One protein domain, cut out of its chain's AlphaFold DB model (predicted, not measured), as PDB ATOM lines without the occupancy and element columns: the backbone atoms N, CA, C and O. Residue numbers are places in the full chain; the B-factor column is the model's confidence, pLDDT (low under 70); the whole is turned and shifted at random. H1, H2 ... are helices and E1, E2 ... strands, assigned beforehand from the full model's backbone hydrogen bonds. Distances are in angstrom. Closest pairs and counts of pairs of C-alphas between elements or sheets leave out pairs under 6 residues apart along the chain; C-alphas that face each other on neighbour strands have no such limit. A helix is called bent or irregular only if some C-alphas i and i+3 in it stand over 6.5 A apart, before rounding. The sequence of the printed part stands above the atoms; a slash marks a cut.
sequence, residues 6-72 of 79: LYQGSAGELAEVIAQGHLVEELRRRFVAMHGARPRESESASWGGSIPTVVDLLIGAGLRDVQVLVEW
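This is residues 6 to 72 of the 79 residues of an uncharacterized protein of Nonomuraea fuscirosea (UniProt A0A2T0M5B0). What shape do these atoms make? An elongated, compact body has a small ribbon of two strands, E1 and E2, along one side and the long helix H3, bent but nearly straight, along another. H1 and H2 follow each other along a third side, H1 packing on the arm H3b and H2 on the arm H3a. What is it made of? The printed part has 67 residues with three named helices and two named strands, in the order E1, H1, H2, H3, E2; the class is mostly helix, and the sheet, of order E1 - E2, is antiparallel. The radius of gyration of the C-alphas is 11.8 A and the spans are 36 by 19 by 19 A.

Where are the strands? E1 is residues 6 to 10, 13.5 A long, with C-alpha 6 at (38.137, 50.847, -20.582). E2 is residues 67 to 71, 13.1 A long, with C-alpha 71 at (33.710, 49.966, -23.702). Where are the helices? H1 is residues 11 to 19, 12.1 A, and H2 is residues 23 to 35, 18.0 A. H3, residues 41 to 60, was assigned as one helix by its hydrogen bonds but is bent, with C-alphas 49 and 52 6.7 A apart; its arms are H3a, residues 41 to 49, 12.1 A, and H3b, residues 52 to 60, 12.0 A.

How do the strands pair? E1 and E2 are antiparallel at 171 degrees, with N 68 and O 9 at 2.7 A and N 70 and O 7 at 2.9 A, within hydrogen-bond range. Which helix residues come nearest to the strands? The closest C-alphas of E1 and H2 are those of Leu 6 and Arg 30, 5.3 A; those of H1 and E2 are Ala 11 and Val 68, 5.9 A. How do the helices meet? H1 and H3b touch, with the C-alphas of Ala 11 and Val 55 closest at 6.1 A, at a steep tilt of 51 degrees, opposite ways. H2 touches H3a with residues 23 to 28 alone, the C-alphas of Val 24 and Gly 48 closest at 5.9 A; the two form a helical hairpin, at a steep tilt of 43 degrees, opposite ways. H1 and H2 are close but not clearly touching, with the C-alphas of Val 17 and Leu 23 closest at 5.7 A, and are only just about perpendicular, at 70.1 degrees. What of the helix backbones, and what is apart? In H1, H2, H3a and H3b every O i to N i+4 pair is within hydrogen-bond range. Among the pairs that are apart are H1 and H3a, H2 and H3b, and H2 and E2.

How far does it reach? The two C-alphas farthest apart are those of Gly 36 and Gly 62, 36.8 A. Are there cuts or long links? The printed part has no cut; the links E1 to H1, H1 to H2 and H2 to H3 are tight, and H3 to E2 is short. Where is confidence low? No printed residue is under 70, and the mean pLDDT of the printed part is 95.2.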
ATOM      1  N   LEU A   6      37.658  51.182 -21.918       93.44
ATOM      2  CA  LEU A   6      38.137  50.847 -20.582       93.44
ATOM      3  C   LEU A   6      39.286  49.837 -20.639       93.44
ATOM      4  O   LEU A   6      40.215  49.934 -19.847       93.44
ATOM      5  N   TYR A   7      39.262  48.916 -21.600       94.56
ATOM      6  CA  TYR A   7      40.326  47.943 -21.823       94.56
ATOM      7  C   TYR A   7      40.500  47.670 -23.318       94.56
ATOM      8  O   TYR A   7      39.520  47.647 -24.064       94.56
ATOM      9  N   GLN A   8      41.747  47.452 -23.730       94.75
ATOM     10  CA  GLN A   8      42.110  46.976 -25.059       94.75
ATOM     11  C   GLN A   8      43.292  46.020 -24.908       94.75
ATOM     12  O   GLN A   8      44.335  46.418 -24.391       94.75
ATOM     13  N   GLY A   9      43.111  44.786 -25.362       95.50
ATOM     14  CA  GLY A   9      44.102  43.710 -25.306       95.50
ATOM     15  C   GLY A   9      43.535  42.448 -25.946       95.50
ATOM     16  O   GLY A   9      42.399  42.452 -26.419       95.50
ATOM     17  N   SER A  10      44.317  41.388 -26.022       98.00
ATOM     18  CA  SER A  10      43.847  40.066 -26.436       98.00
ATOM     19  C   SER A  10      43.006  39.401 -25.339       98.00
ATOM     20  O   SER A  10      43.087  39.765 -24.162       98.00
ATOM     21  N   ALA A  11      42.211  38.392 -25.703       98.00
ATOM     22  CA  ALA A  11      41.490  37.576 -24.725       98.00
ATOM     23  C   ALA A  11      42.450  36.900 -23.726       98.00
ATOM     24  O   ALA A  11      42.123  36.779 -22.549       98.00
ATOM     25  N   GLY A  12      43.649  36.512 -24.173       98.00
ATOM     26  CA  GLY A  12      44.703  35.954 -23.325       98.00
ATOM     27  C   GLY A  12      45.247  36.934 -22.294       98.00
ATOM     28  O   GLY A  12      45.301  36.599 -21.115       98.00
ATOM     29  N   GLU A  13      45.600  38.149 -22.713       97.81
ATOM     30  CA  GLU A  13      46.054  39.198 -21.787       97.81
ATOM     31  C   GLU A  13      44.955  39.549 -20.776       97.81
ATOM     32  O   GLU A  13      45.226  39.724 -19.588       97.81
ATOM     33  N   LEU A  14      43.696  39.601 -21.219       97.12
ATOM     34  CA  LEU A  14      42.569  39.873 -20.332       97.12
ATOM     35  C   LEU A  14      42.345  38.730 -19.331       97.12
ATOM     36  O   LEU A  14      42.060  38.991 -18.163       97.12
ATOM     37  N   ALA A  15      42.521  37.476 -19.755       97.38
ATOM     38  CA  ALA A  15      42.460  36.313 -18.872       97.38
ATOM     39  C   ALA A  15      43.549  36.361 -17.787       97.38
ATOM     40  O   ALA A  15      43.280  36.033 -16.634       97.38
ATOM     41  N   GLU A  16      44.757  36.825 -18.116       97.38
ATOM     42  CA  GLU A  16      45.840  37.012 -17.142       97.38
ATOM     43  C   GLU A  16      45.493  38.101 -16.112       97.38
ATOM     44  O   GLU A  16      45.683  37.899 -14.910       97.38
ATOM     45  N   VAL A  17      44.903  39.219 -16.550       96.62
ATOM     46  CA  VAL A  17      44.400  40.280 -15.654       96.62
ATOM     47  C   VAL A  17      43.293  39.760 -14.727       96.62
ATOM     48  O   VAL A  17      43.271  40.086 -13.534       96.62
ATOM     49  N   ILE A  18      42.378  38.939 -15.254       96.75
ATOM     50  CA  ILE A  18      41.314  38.288 -14.477       96.75
ATOM     51  C   ILE A  18      41.909  37.327 -13.445       96.75
ATOM     52  O   ILE A  18      41.532  37.393 -12.277       96.75
ATOM     53  N   ALA A  19      42.869  36.489 -13.844       96.38
ATOM     54  CA  ALA A  19      43.517  35.519 -12.964       96.38
ATOM     55  C   ALA A  19      44.280  36.183 -11.804       96.38
ATOM     56  O   ALA A  19      44.350  35.630 -10.710       96.38
ATOM     57  N   GLN A  20      44.807  37.391 -12.017       96.06
ATOM     58  CA  GLN A  20      45.443  38.203 -10.973       96.06
ATOM     59  C   GLN A  20      44.435  38.923 -10.058       96.06
ATOM     60  O   GLN A  20      44.836  39.567  -9.092       96.06
ATOM     61  N   GLY A  21      43.130  38.855 -10.348       93.62
ATOM     62  CA  GLY A  21      42.092  39.561  -9.593       93.62
ATOM     63  C   GLY A  21      42.076  41.077  -9.820       93.62
ATOM     64  O   GLY A  21      41.484  41.813  -9.033       93.62
ATOM     65  N   HIS A  22      42.718  41.568 -10.885       94.56
ATOM     66  CA  HIS A  22      42.924  43.002 -11.117       94.56
ATOM     67  C   HIS A  22      41.881  43.655 -12.035       94.56
ATOM     68  O   HIS A  22      41.834  44.884 -12.115       94.56
ATOM     69  N   LEU A  23      41.013  42.865 -12.681       95.94
ATOM     70  CA  LEU A  23      40.062  43.335 -13.696       95.94
ATOM     71  C   LEU A  23      39.247  44.558 -13.249       95.94
ATOM     72  O   LEU A  23      39.269  45.599 -13.901       95.94
ATOM     73  N   VAL A  24      38.507  44.439 -12.143       96.06
ATOM     74  CA  VAL A  24      37.569  45.491 -11.720       96.06
ATOM     75  C   VAL A  24      38.316  46.774 -11.364       96.06
ATOM     76  O   VAL A  24      37.875  47.861 -11.731       96.06
ATOM     77  N   GLU A  25      39.464  46.669 -10.696       95.69
ATOM     78  CA  GLU A  25      40.266  47.837 -10.332       95.69
ATOM     79  C   GLU A  25      40.854  48.522 -11.569       95.69
ATOM     80  O   GLU A  25      40.828  49.748 -11.681       95.69
ATOM     81  N   GLU A  26      41.325  47.754 -12.551       94.94
ATOM     82  CA  GLU A  26      41.821  48.313 -13.804       94.94
ATOM     83  C   GLU A  26      40.733  49.074 -14.570       94.94
ATOM     84  O   GLU A  26      40.948  50.230 -14.955       94.94
ATOM     85  N   LEU A  27      39.543  48.481 -14.709       95.56
ATOM     86  CA  LEU A  27      38.407  49.127 -15.362       95.56
ATOM     87  C   LEU A  27      37.952  50.375 -14.595       95.56
ATOM     88  O   LEU A  27      37.678  51.399 -15.219       95.56
ATOM     89  N   ARG A  28      37.944  50.357 -13.254       95.75
ATOM     90  CA  ARG A  28      37.638  51.541 -12.428       95.75
ATOM     91  C   ARG A  28      38.642  52.666 -12.651       95.75
ATOM     92  O   ARG A  28      38.229  53.810 -12.844       95.75
ATOM     93  N   ARG A  29      39.944  52.363 -12.652       95.19
ATOM     94  CA  ARG A  29      41.001  53.356 -12.908       95.19
ATOM     95  C   ARG A  29      40.844  53.986 -14.287       95.19
ATOM     96  O   ARG A  29      40.866  55.211 -14.402       95.19
ATOM     97  N   ARG A  30      40.622  53.168 -15.320       93.94
ATOM     98  CA  ARG A  30      40.380  53.639 -16.694       93.94
ATOM     99  C   ARG A  30      39.095  54.456 -16.803       93.94
ATOM    100  O   ARG A  30      39.097  55.499 -17.451       93.94
ATOM    101  N   PHE A  31      38.024  54.038 -16.132       94.56
ATOM    102  CA  PHE A  31      36.758  54.767 -16.105       94.56
ATOM    103  C   PHE A  31      36.936  56.171 -15.524       94.56
ATOM    104  O   PHE A  31      36.532  57.151 -16.144       94.56
ATOM    105  N   VAL A  32      37.599  56.282 -14.368       94.25
ATOM    106  CA  VAL A  32      37.885  57.576 -13.730       94.25
ATOM    107  C   VAL A  32      38.761  58.443 -14.630       94.25
ATOM    108  O   VAL A  32      38.471  59.625 -14.795       94.25
ATOM    109  N   ALA A  33      39.789  57.869 -15.258       92.25
ATOM    110  CA  ALA A  33      40.652  58.601 -16.181       92.25
ATOM    111  C   ALA A  33      39.891  59.141 -17.409       92.25
ATOM    112  O   ALA A  33      40.197  60.233 -17.882       92.25
ATOM    113  N   MET A  34      38.894  58.407 -17.916       90.31
ATOM    114  CA  MET A  34      38.114  58.813 -19.092       90.31
ATOM    115  C   MET A  34      36.941  59.748 -18.782       90.31
ATOM    116  O   MET A  34      36.644  60.633 -19.584       90.31
ATOM    117  N   HIS A  35      36.255  59.543 -17.655       89.19
ATOM    118  CA  HIS A  35      34.994  60.221 -17.333       89.19
ATOM    119  C   HIS A  35      35.106  61.224 -16.179       89.19
ATOM    120  O   HIS A  35      34.171  61.985 -15.950       89.19
ATOM    121  N   GLY A  36      36.211  61.229 -15.425       90.50
ATOM    122  CA  GLY A  36      36.407  62.099 -14.259       90.50
ATOM    123  C   GLY A  36      35.519  61.763 -13.053       90.50
ATOM    124  O   GLY A  36      35.593  62.435 -12.027       90.50
ATOM    125  N   ALA A  37      34.693  60.720 -13.152       89.06
ATOM    126  CA  ALA A  37      33.780  60.258 -12.113       89.06
ATOM    127  C   ALA A  37      34.047  58.786 -11.786       89.06
ATOM    128  O   ALA A  37      34.606  58.052 -12.597       89.06
ATOM    129  N   ARG A  38      33.642  58.341 -10.593       92.00
ATOM    130  CA  ARG A  38      33.693  56.918 -10.233       92.00
ATOM    131  C   ARG A  38      32.529  56.172 -10.896       92.00
ATOM    132  O   ARG A  38      31.432  56.733 -10.941       92.00
ATOM    133  N   PRO A  39      32.733  54.928 -11.360       92.06
ATOM    134  CA  PRO A  39      31.622  54.099 -11.806       92.06
ATOM    135  C   PRO A  39      30.717  53.749 -10.623       92.06
ATOM    136  O   PRO A  39      31.142  53.762  -9.461       92.06
ATOM    137  N   ARG A  40      29.466  53.413 -10.922       93.06
ATOM    138  CA  ARG A  40      28.509  52.913  -9.933       93.06
ATOM    139  C   ARG A  40      28.940  51.530  -9.445       93.06
ATOM    140  O   ARG A  40      29.601  50.768 -10.155       93.06
ATOM    141  N   GLU A  41      28.521  51.176  -8.235       93.06
ATOM    142  CA  GLU A  41      28.805  49.850  -7.672       93.06
ATOM    143  C   GLU A  41      28.212  48.728  -8.529       93.06
ATOM    144  O   GLU A  41      28.887  47.733  -8.778       93.06
ATOM    145  N   SER A  42      27.001  48.923  -9.060       91.81
ATOM    146  CA  SER A  42      26.354  47.960  -9.956       91.81
ATOM    147  C   SER A  42      27.122  47.740 -11.261       91.81
ATOM    148  O   SER A  42      27.162  46.617 -11.756       91.81
ATOM    149  N   GLU A  43      27.769  48.775 -11.804       91.62
ATOM    150  CA  GLU A  43      28.617  48.659 -12.999       91.62
ATOM    151  C   GLU A  43      29.870  47.844 -12.682       91.62
ATOM    152  O   GLU A  43      30.177  46.879 -13.376       91.62
ATOM    153  N   SER A  44      30.536  48.167 -11.571       94.38
ATOM    154  CA  SER A  44      31.730  47.442 -11.124       94.38
ATOM    155  C   SER A  44      31.432  45.965 -10.836       94.38
ATOM    156  O   SER A  44      32.210  45.088 -11.213       94.38
ATOM    157  N   ALA A  45      30.290  45.681 -10.202       94.19
ATOM    158  CA  ALA A  45      29.826  44.322  -9.940       94.19
ATOM    159  C   ALA A  45      29.481  43.576 -11.238       94.19
ATOM    160  O   ALA A  45      29.853  42.415 -11.399       94.19
ATOM    161  N   SER A  46      28.823  44.246 -12.189       93.94
ATOM    162  CA  SER A  46      28.511  43.677 -13.503       93.94
ATOM    163  C   SER A  46      29.778  43.284 -14.264       93.94
ATOM    164  O   SER A  46      29.841  42.176 -14.796       93.94
ATOM    165  N   TRP A  47      30.810  44.132 -14.264       95.62
ATOM    166  CA  TRP A  47      32.092  43.812 -14.895       95.62
ATOM    167  C   TRP A  47      32.721  42.559 -14.287       95.62
ATOM    168  O   TRP A  47      33.077  41.641 -15.022       95.62
ATOM    169  N   GLY A  48      32.798  42.494 -12.954       95.38
ATOM    170  CA  GLY A  48      33.367  41.347 -12.247       95.38
ATOM    171  C   GLY A  48      32.574  40.050 -12.426       95.38
ATOM    172  O   GLY A  48      33.163  38.977 -12.394       95.38
ATOM    173  N   GLY A  49      31.259  40.134 -12.638       93.94
ATOM    174  CA  GLY A  49      30.403  38.961 -12.819       93.94
ATOM    175  C   GLY A  49      30.292  38.452 -14.257       93.94
ATOM    176  O   GLY A  49      30.078  37.262 -14.452       93.94
ATOM    177  N   SER A  50      30.406  39.326 -15.263       94.31
ATOM    178  CA  SER A  50      30.095  38.972 -16.661       94.31
ATOM    179  C   SER A  50      31.317  38.851 -17.568       94.31
ATOM    180  O   SER A  50      31.370  37.951 -18.406       94.31
ATOM    181  N   ILE A  51      32.314  39.726 -17.406       96.44
ATOM    182  CA  ILE A  51      33.491  39.747 -18.284       96.44
ATOM    183  C   ILE A  51      34.314  38.458 -18.146       96.44
ATOM    184  O   ILE A  51      34.647  37.893 -19.189       96.44
ATOM    185  N   PRO A  52      34.591  37.928 -16.933       97.50
ATOM    186  CA  PRO A  52      35.302  36.657 -16.803       97.50
ATOM    187  C   PRO A  52      34.625  35.508 -17.545       97.50
ATOM    188  O   PRO A  52      35.289  34.785 -18.274       97.50
ATOM    189  N   THR A  53      33.296  35.404 -17.464       97.06
ATOM    190  CA  THR A  53      32.540  34.362 -18.170       97.06
ATOM    191  C   THR A  53      32.720  34.438 -19.684       97.06
ATOM    192  O   THR A  53      32.901  33.414 -20.335       97.06
ATOM    193  N   VAL A  54      32.688  35.641 -20.266       96.44
ATOM    194  CA  VAL A  54      32.908  35.812 -21.711       96.44
ATOM    195  C   VAL A  54      34.345  35.456 -22.091       96.44
ATOM    196  O   VAL A  54      34.564  34.791 -23.102       96.44
ATOM    197  N   VAL A  55      35.323  35.865 -21.282       97.88
ATOM    198  CA  VAL A  55      36.737  35.563 -21.532       97.88
ATOM    199  C   VAL A  55      36.999  34.062 -21.446       97.88
ATOM    200  O   VAL A  55      37.624  33.518 -22.351       97.88
ATOM    201  N   ASP A  56      36.446  33.368 -20.453       97.56
ATOM    202  CA  ASP A  56      36.569  31.913 -20.322       97.56
ATOM    203  C   ASP A  56      36.018  31.176 -21.551       97.56
ATOM    204  O   ASP A  56      36.629  30.215 -22.019       97.56
ATOM    205  N   LEU A  57      34.908  31.651 -22.131       98.12
ATOM    206  CA  LEU A  57      34.364  31.096 -23.375       98.12
ATOM    207  C   LEU A  57      35.311  31.300 -24.564       98.12
ATOM    208  O   LEU A  57      35.492  30.381 -25.364       98.12
ATOM    209  N   LEU A  58      35.938  32.475 -24.679       97.88
ATOM    210  CA  LEU A  58      36.926  32.745 -25.728       97.88
ATOM    211  C   LEU A  58      38.162  31.853 -25.568       97.88
ATOM    212  O   LEU A  58      38.619  31.254 -26.541       97.88
ATOM    213  N   ILE A  59      38.675  31.713 -24.343       98.12
ATOM    214  CA  ILE A  59      39.821  30.846 -24.055       98.12
ATOM    215  C   ILE A  59      39.481  29.380 -24.337       98.12
ATOM    216  O   ILE A  59      40.236  28.704 -25.034       98.12
ATOM    217  N   GLY A  60      38.327  28.901 -23.866       97.62
ATOM    218  CA  GLY A  60      37.858  27.535 -24.105       97.62
ATOM    219  C   GLY A  60      37.643  27.212 -25.588       97.62
ATOM    220  O   GLY A  60      37.817  26.067 -25.997       97.62
ATOM    221  N   ALA A  61      37.332  28.219 -26.408       98.00
ATOM    222  CA  ALA A  61      37.213  28.093 -27.859       98.00
ATOM    223  C   ALA A  61      38.559  28.182 -28.612       98.00
ATOM    224  O   ALA A  61      38.572  28.120 -29.841       98.00
ATOM    225  N   GLY A  62      39.690  28.351 -27.915       97.75
ATOM    226  CA  GLY A  62      41.005  28.535 -28.539       97.75
ATOM    227  C   GLY A  62      41.219  29.926 -29.149       97.75
ATOM    228  O   GLY A  62      42.152  30.121 -29.922       97.75
ATOM    229  N   LEU A  63      40.386  30.911 -28.799       98.06
ATOM    230  CA  LEU A  63      40.402  32.275 -29.342       98.06
ATOM    231  C   LEU A  63      41.259  33.236 -28.506       98.06
ATOM    232  O   LEU A  63      40.927  34.410 -28.350       98.06
ATOM    233  N   ARG A  64      42.373  32.748 -27.951       97.88
ATOM    234  CA  ARG A  64      43.216  33.515 -27.019       97.88
ATOM    235  C   ARG A  64      43.770  34.806 -27.632       97.88
ATOM    236  O   ARG A  64      43.846  35.819 -26.944       97.88
ATOM    237  N   ASP A  65      44.105  34.777 -28.916       98.00
ATOM    238  CA  ASP A  65      44.735  35.904 -29.611       98.00
ATOM    239  C   ASP A  65      43.715  36.888 -30.219       98.00
ATOM    240  O   ASP A  65      44.095  37.867 -30.861       98.00
ATOM    241  N   VAL A  66      42.407  36.661 -30.022       97.81
ATOM    242  CA  VAL A  66      41.369  37.591 -30.488       97.81
ATOM    243  C   VAL A  66      41.445  38.893 -29.698       97.81
ATOM    244  O   VAL A  66      41.481  38.894 -28.467       97.81
ATOM    245  N   GLN A  67      41.431  40.013 -30.421       97.19
ATOM    246  CA  GLN A  67      41.379  41.345 -29.833       97.19
ATOM    247  C   GLN A  67      40.037  41.560 -29.121       97.19
ATOM    248  O   GLN A  67      38.969  41.428 -29.716       97.19
ATOM    249  N   VAL A  68      40.111  41.962 -27.858       95.69
ATOM    250  CA  VAL A  68      38.978  42.354 -27.024       95.69
ATOM    251  C   VAL A  68      39.047  43.852 -26.747       95.69
ATOM    252  O   VAL A  68      40.092  44.398 -26.377       95.69
ATOM    253  N   LEU A  69      37.901  44.510 -26.910       95.25
ATOM    254  CA  LEU A  69      37.681  45.898 -26.534       95.25
ATOM    255  C   LEU A  69      36.551  45.942 -25.505       95.25
ATOM    256  O   LEU A  69      35.462  45.433 -25.763       95.25
ATOM    257  N   VAL A  70      36.808  46.538 -24.341       93.19
ATOM    258  CA  VAL A  70      35.770  46.784 -23.329       93.19
ATOM    259  C   VAL A  70      35.451  48.265 -23.340       93.19
ATOM    260  O   VAL A  70      36.314  49.095 -23.056       93.19
ATOM    261  N   GLU A  71      34.205  48.595 -23.644       90.81
ATOM    262  CA  GLU A  71      33.710  49.966 -23.702       90.81
ATOM    263  C   GLU A  71      32.625  50.177 -22.651       90.81
ATOM    264  O   GLU A  71      31.928  49.246 -22.244       90.81
ATOM    265  N   TRP A  72      32.475  51.424 -22.210       87.50
ATOM    266  CA  TRP A  72      31.328  51.811 -21.406       87.50
ATOM    267  C   TRP A  72      30.315  52.530 -22.287       87.50
ATOM    268  O   TRP A  72      30.581  53.617 -22.802       87.50
TER     269      TRP A  72